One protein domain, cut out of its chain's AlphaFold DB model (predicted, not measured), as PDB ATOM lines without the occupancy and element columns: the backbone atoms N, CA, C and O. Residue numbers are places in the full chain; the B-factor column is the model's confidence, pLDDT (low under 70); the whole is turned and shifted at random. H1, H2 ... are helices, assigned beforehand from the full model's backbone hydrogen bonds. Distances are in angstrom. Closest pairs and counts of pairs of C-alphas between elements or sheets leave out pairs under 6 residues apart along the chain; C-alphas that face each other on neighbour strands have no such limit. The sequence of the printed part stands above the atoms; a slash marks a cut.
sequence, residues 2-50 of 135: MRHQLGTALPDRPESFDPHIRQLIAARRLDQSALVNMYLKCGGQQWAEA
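Overview. This is residues 2 to 50 of the 135 residues of an uncharacterized protein of Ancylostoma duodenale (UniProt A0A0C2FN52). Picture a loose, open loop of short helices in which no helix touches another: H1 runs out from the first printed residue, a link and H2 make the turn at one end, and H3 runs back the opposite way to H1, with its Met 38 coming near Met 2. H4 extends the shape beyond H3 at the other end, and residues 14 to 20 stick out at the turn. The printed part has 49 residues with four named helices, H1, H2, H3 and H4 in that order, and no named strand; its class is all helix. The whole is loose, with a radius of gyration of the C-alphas of 12.5 A, and elongated, spanning 33 by 19 by 17 A.

Along the chain. Find C-alpha 2 at (31.669, 19.279, 39.967); from there H1 runs through residues 2 to 9, 10.6 A from first to last C-alpha. Pass on to His 20, where H2 begins and runs to Ala 27, again 10.6 A. Look next for C-alpha 32 at (19.000, 25.434, 40.886), where H3 begins; it holds residues 32 to 41, spans 14.2 A, and is the longest helix by residues. H4 follows as residues 44 to 47, 5.6 A long, and its last C-alpha, that of Trp 47, is at (25.246, 18.373, 56.233).

Arrangement. Begin with Met 2 in H1 and look across to Met 38 in H3: these are the closest C-alphas of the two helices, 7.1 A apart, and the helices are close but not clearly touching. H1 and H3 run opposite ways at a shallow tilt of 15 degrees, with their centres 12.1 A apart. Move on to H2, and you will find it apart from H1, from H3 and from H4. At H4, the closest C-alphas to H3 are those of Tyr 39 and Gln 45, 8.0 A apart, and these two helices are close but not clearly touching. H1 and H4 are apart. In the backbones of H1, H2 and H3, every O i to N i+4 pair is within hydrogen-bond range; H4 is too short for such a pair, and its one O i to N i+3 pair is within range.

Size, cuts and confidence. Look at Asp 12 and Glu 49 for the two C-alphas farthest apart, 33.1 A. The first and last printed C-alphas, those of Met 2 and Ala 50, are 21.6 A apart. The printed part has no cut. The link from H1 to H2, with 10 residues, is short; those from H2 to H3 and from H3 to H4, with 4 and 2 residues, are tight. Read the B-factor column for the model's confidence: the mean pLDDT of the printed part is 84.5, and residues 2 to 6 are under 70.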
ATOM      1  N   MET A   2      32.539  18.117  39.678       66.50
ATOM      2  CA  MET A   2      31.669  19.279  39.967       66.50
ATOM      3  C   MET A   2      32.240  20.643  39.523       66.50
ATOM      4  O   MET A   2      31.553  21.399  38.843       66.50
ATOM      5  N   ARG A   3      33.503  20.967  39.852       66.69
ATOM      6  CA  ARG A   3      34.122  22.259  39.468       66.69
ATOM      7  C   ARG A   3      34.136  22.501  37.952       66.69
ATOM      8  O   ARG A   3      33.953  23.630  37.520       66.69
ATOM      9  N   HIS A   4      34.295  21.446  37.154       66.25
ATOM     10  CA  HIS A   4      34.269  21.527  35.690       66.25
ATOM     11  C   HIS A   4      32.847  21.780  35.157       66.25
ATOM     12  O   HIS A   4      32.645  22.595  34.260       66.25
ATOM     13  N   GLN A   5      31.835  21.129  35.739       66.88
ATOM     14  CA  GLN A   5      30.429  21.378  35.394       66.88
ATOM     15  C   GLN A   5      29.980  22.793  35.795       66.88
ATOM     16  O   GLN A   5      29.277  23.454  35.041       66.88
ATOM     17  N   LEU A   6      30.456  23.310  36.931       68.81
ATOM     18  CA  LEU A   6      30.220  24.704  37.320       68.81
ATOM     19  C   LEU A   6      30.940  25.698  36.401       68.81
ATOM     20  O   LEU A   6      30.342  26.695  36.015       68.81
ATOM     21  N   GLY A   7      32.189  25.415  36.019       70.38
ATOM     22  CA  GLY A   7      32.948  26.260  35.092       70.38
ATOM     23  C   GLY A   7      32.329  26.327  33.694       70.38
ATOM     24  O   GLY A   7      32.368  27.365  33.055       70.38
ATOM     25  N   THR A   8      31.683  25.253  33.236       74.50
ATOM     26  CA  THR A   8      30.929  25.271  31.968       74.50
ATOM     27  C   THR A   8      29.587  25.999  32.086       74.50
ATOM     28  O   THR A   8      29.170  26.657  31.138       74.50
ATOM     29  N   ALA A   9      28.923  25.935  33.245       73.69
ATOM     30  CA  ALA A   9      27.675  26.659  33.498       73.69
ATOM     31  C   ALA A   9      27.877  28.177  33.697       73.69
ATOM     32  O   ALA A   9      27.003  28.968  33.338       73.69
ATOM     33  N   LEU A  10      29.019  28.584  34.261       78.06
ATOM     34  CA  LEU A  10      29.401  29.977  34.517       78.06
ATOM     35  C   LEU A  10      30.877  30.216  34.133       78.06
ATOM     36  O   LEU A  10      31.719  30.349  35.025       78.06
ATOM     37  N   PRO A  11      31.207  30.272  32.829       79.38
ATOM     38  CA  PRO A  11      32.589  30.441  32.367       79.38
ATOM     39  C   PRO A  11      33.167  31.812  32.731       79.38
ATOM     40  O   PRO A  11      34.323  31.904  33.126       79.38
ATOM     41  N   ASP A  12      32.338  32.856  32.697       84.12
ATOM     42  CA  ASP A  12      32.725  34.242  32.995       84.12
ATOM     43  C   ASP A  12      32.541  34.594  34.482       84.12
ATOM     44  O   ASP A  12      32.271  35.740  34.845       84.12
ATOM     45  N   ARG A  13      32.603  33.594  35.371       84.44
ATOM     46  CA  ARG A  13      32.475  33.830  36.810       84.44
ATOM     47  C   ARG A  13      33.695  34.634  37.297       84.44
ATOM     48  O   ARG A  13      34.815  34.153  37.136       84.44
ATOM     49  N   PRO A  14      33.504  35.792  37.953       87.38
ATOM     50  CA  PRO A  14      34.612  36.549  38.521       87.38
ATOM     51  C   PRO A  14      35.250  35.784  39.689       87.38
ATOM     52  O   PRO A  14      34.597  34.966  40.341       87.38
ATOM     53  N   GLU A  15      36.530  36.044  39.961       88.81
ATOM     54  CA  GLU A  15      37.284  35.369  41.031       88.81
ATOM     55  C   GLU A  15      36.838  35.795  42.439       88.81
ATOM     56  O   GLU A  15      36.951  35.021  43.389       88.81
ATOM     57  N   SER A  16      36.254  36.989  42.563       91.44
ATOM     58  CA  SER A  16      35.651  37.507  43.791       91.44
ATOM     59  C   SER A  16      34.285  38.131  43.518       91.44
ATOM     60  O   SER A  16      33.882  38.300  42.364       91.44
ATOM     61  N   PHE A  17      33.522  38.430  44.574       91.38
ATOM     62  CA  PHE A  17      32.191  39.010  44.408       91.38
ATOM     63  C   PHE A  17      32.260  40.318  43.608       91.38
ATOM     64  O   PHE A  17      32.920  41.274  44.006       91.38
ATOM     65  N   ASP A  18      31.527  40.368  42.504       91.56
ATOM     66  CA  ASP A  18      31.319  41.561  41.694       91.56
ATOM     67  C   ASP A  18      29.814  41.687  41.422       91.56
ATOM     68  O   ASP A  18      29.182  40.666  41.133       91.56
ATOM     69  N   PRO A  19      29.196  42.882  41.500       89.31
ATOM     70  CA  PRO A  19      27.761  43.036  41.277       89.31
ATOM     71  C   PRO A  19      27.292  42.493  39.918       89.31
ATOM     72  O   PRO A  19      26.147  42.044  39.809       89.31
ATOM     73  N   HIS A  20      28.168  42.456  38.907       89.25
ATOM     74  CA  HIS A  20      27.894  41.881  37.593       89.25
ATOM     75  C   HIS A  20      27.545  40.383  37.647       89.25
ATOM     76  O   HIS A  20      26.750  39.914  36.831       89.25
ATOM     77  N   ILE A  21      28.010  39.629  38.657       87.94
ATOM     78  CA  ILE A  21      27.637  38.210  38.816       87.94
ATOM     79  C   ILE A  21      26.123  38.024  38.946       87.94
ATOM     80  O   ILE A  21      25.590  37.004  38.518       87.94
ATOM     81  N   ARG A  22      25.402  39.023  39.474       86.00
ATOM     82  CA  ARG A  22      23.934  38.993  39.566       86.00
ATOM     83  C   ARG A  22      23.291  39.006  38.184       86.00
ATOM     84  O   ARG A  22      22.326  38.283  37.957       86.00
ATOM     85  N   GLN A  23      23.838  39.797  37.264       86.25
ATOM     86  CA  GLN A  23      23.372  39.861  35.881       86.25
ATOM     87  C   GLN A  23      23.699  38.565  35.142       86.25
ATOM     88  O   GLN A  23      22.836  38.035  34.451       86.25
ATOM     89  N   LEU A  24      24.901  38.011  35.341       86.19
ATOM     90  CA  LEU A  24      25.284  36.718  34.769       86.19
ATOM     91  C   LEU A  24      24.368  35.590  35.254       86.19
ATOM     92  O   LEU A  24      23.866  34.822  34.440       86.19
ATOM     93  N   ILE A  25      24.092  35.521  36.559       85.44
ATOM     94  CA  ILE A  25      23.170  34.534  37.135       85.44
ATOM     95  C   ILE A  25      21.751  34.728  36.592       85.44
ATOM     96  O   ILE A  25      21.106  33.741  36.270       85.44
ATOM     97  N   ALA A  26      21.267  35.966  36.455       85.62
ATOM     98  CA  ALA A  26      19.930  36.236  35.920       85.62
ATOM     99  C   ALA A  26      19.812  35.921  34.416       85.62
ATOM    100  O   ALA A  26      18.779  35.435  33.961       85.62
ATOM    101  N   ALA A  27      20.868  36.185  33.642       86.25
ATOM    102  CA  ALA A  27      20.917  35.911  32.208       86.25
ATOM    103  C   ALA A  27      21.088  34.417  31.898       86.25
ATOM    104  O   ALA A  27      20.760  33.957  30.802       86.25
ATOM    105  N   ARG A  28      21.631  33.644  32.841       80.88
ATOM    106  CA  ARG A  28      21.801  32.199  32.708       80.88
ATOM    107  C   ARG A  28      20.604  31.495  33.339       80.88
ATOM    108  O   ARG A  28      20.244  31.733  34.482       80.88
ATOM    109  N   ARG A  29      20.004  30.549  32.615       75.94
ATOM    110  CA  ARG A  29      18.982  29.649  33.175       75.94
ATOM    111  C   ARG A  29      19.658  28.561  34.009       75.94
ATOM    112  O   ARG A  29      19.662  27.398  33.617       75.94
ATOM    113  N   LEU A  30      20.290  28.953  35.113       79.75
ATOM    114  CA  LEU A  30      20.883  28.001  36.044       79.75
ATOM    115  C   LEU A  30      19.768  27.162  36.664       79.75
ATOM    116  O   LEU A  30      18.885  27.686  37.343       79.75
ATOM    117  N   ASP A  31      19.816  25.857  36.429       85.25
ATOM    118  CA  ASP A  31      18.927  24.918  37.096       85.25
ATOM    119  C   ASP A  31      19.384  24.755  38.552       85.25
ATOM    120  O   ASP A  31      20.337  24.033  38.859       85.25
ATOM    121  N   GLN A  32      18.714  25.475  39.454       83.50
ATOM    122  CA  GLN A  32      19.000  25.434  40.886       83.50
ATOM    123  C   GLN A  32      18.877  24.016  41.450       83.50
ATOM    124  O   GLN A  32      19.721  23.602  42.242       83.50
ATOM    125  N   SER A  33      17.885  23.245  41.002       89.00
ATOM    126  CA  SER A  33      17.682  21.865  41.444       89.00
ATOM    127  C   SER A  33      18.843  20.976  41.010       89.00
ATOM    128  O   SER A  33      19.322  20.159  41.794       89.00
ATOM    129  N   ALA A  34      19.347  21.150  39.785       87.12
ATOM    130  CA  ALA A  34      20.524  20.425  39.314       87.12
ATOM    131  C   ALA A  34      21.777  20.768  40.139       87.12
ATOM    132  O   ALA A  34      22.527  19.864  40.513       87.12
ATOM    133  N   LEU A  35      21.982  22.047  40.470       86.31
ATOM    134  CA  LEU A  35      23.109  22.497  41.294       86.31
ATOM    135  C   LEU A  35      23.047  21.934  42.718       86.31
ATOM    136  O   LEU A  35      24.048  21.413  43.210       86.31
ATOM    137  N   VAL A  36      21.874  21.984  43.354       88.81
ATOM    138  CA  VAL A  36      21.657  21.420  44.694       88.81
ATOM    139  C   VAL A  36      21.861  19.908  44.678       88.81
ATOM    140  O   VAL A  36      22.618  19.383  45.488       88.81
ATOM    141  N   ASN A  37      21.276  19.198  43.710       90.75
ATOM    142  CA  ASN A  37      21.463  17.752  43.575       90.75
ATOM    143  C   ASN A  37      22.932  17.374  43.363       90.75
ATOM    144  O   ASN A  37      23.401  16.373  43.904       90.75
ATOM    145  N   MET A  38      23.667  18.162  42.580       88.56
ATOM    146  CA  MET A  38      25.100  17.963  42.386       88.56
ATOM    147  C   MET A  38      25.871  18.179  43.694       88.56
ATOM    148  O   MET A  38      26.734  17.366  44.017       88.56
ATOM    149  N   TYR A  39      25.543  19.223  44.462       90.56
ATOM    150  CA  TYR A  39      26.115  19.464  45.791       90.56
ATOM    151  C   TYR A  39      25.880  18.288  46.744       90.56
ATOM    152  O   TYR A  39      26.841  17.735  47.283       90.56
ATOM    153  N   LEU A  40      24.631  17.831  46.871       92.06
ATOM    154  CA  LEU A  40      24.271  16.707  47.735       92.06
ATOM    155  C   LEU A  40      25.022  15.424  47.350       92.06
ATOM    156  O   LEU A  40      25.594  14.759  48.215       92.06
ATOM    157  N   LYS A  41      25.112  15.117  46.047       90.75
ATOM    158  CA  LYS A  41      25.834  13.941  45.523       90.75
ATOM    159  C   LYS A  41      27.345  13.982  45.744       90.75
ATOM    160  O   LYS A  41      27.982  12.934  45.730       90.75
ATOM    161  N   CYS A  42      27.933  15.161  45.924       88.44
ATOM    162  CA  CYS A  42      29.372  15.322  46.138       88.44
ATOM    163  C   CYS A  42      29.752  15.490  47.616       88.44
ATOM    164  O   CYS A  42      30.810  16.041  47.907       88.44
ATOM    165  N   GLY A  43      28.913  15.005  48.534       89.00
ATOM    166  CA  GLY A  43      29.200  14.986  49.971       89.00
ATOM    167  C   GLY A  43      28.347  15.948  50.788       89.00
ATOM    168  O   GLY A  43      28.312  15.813  52.004       89.00
ATOM    169  N   GLY A  44      27.582  16.843  50.151       91.00
ATOM    170  CA  GLY A  44      26.696  17.776  50.855       91.00
ATOM    171  C   GLY A  44      25.632  17.095  51.724       91.00
ATOM    172  O   GLY A  44      25.175  17.682  52.697       91.00
ATOM    173  N   GLN A  45      25.277  15.839  51.421       92.50
ATOM    174  CA  GLN A  45      24.303  15.058  52.191       92.50
ATOM    175  C   GLN A  45      24.685  14.891  53.673       92.50
ATOM    176  O   GLN A  45      23.798  14.768  54.514       92.50
ATOM    177  N   GLN A  46      25.980  14.907  54.009       94.25
ATOM    178  CA  GLN A  46      26.438  14.800  55.402       94.25
ATOM    179  C   GLN A  46      26.019  16.006  56.262       94.25
ATOM    180  O   GLN A  46      25.969  15.906  57.482       94.25
ATOM    181  N   TRP A  47      25.683  17.125  55.614       92.62
ATOM    182  CA  TRP A  47      25.246  18.373  56.233       92.62
ATOM    183  C   TRP A  47      23.725  18.566  56.135       92.62
ATOM    184  O   TRP A  47      23.247  19.691  56.160       92.62
ATOM    185  N   ALA A  48      22.937  17.495  55.981       88.50
ATOM    186  CA  ALA A  48      21.477  17.617  55.886       88.50
ATOM    187  C   ALA A  48      20.845  18.259  57.141       88.50
ATOM    188  O   ALA A  48      19.888  19.015  57.019       88.50
ATOM    189  N   GLU A  49      21.421  17.996  58.318       89.19
ATOM    190  CA  GLU A  49      20.942  18.467  59.630       89.19
ATOM    191  C   GLU A  49      21.928  19.447  60.303       89.19
ATOM    192  O   GLU A  49      21.851  19.700  61.503       89.19
ATOM    193  N   ALA A  50      22.908  19.965  59.556       91.06
ATOM    194  CA  ALA A  50      23.969  20.824  60.083       91.06
ATOM    195  C   ALA A  50      24.416  21.858  59.040       91.06
ATOM    196  O   ALA A  50      24.039  21.795  57.872       91.06
TER     197      ALA A  50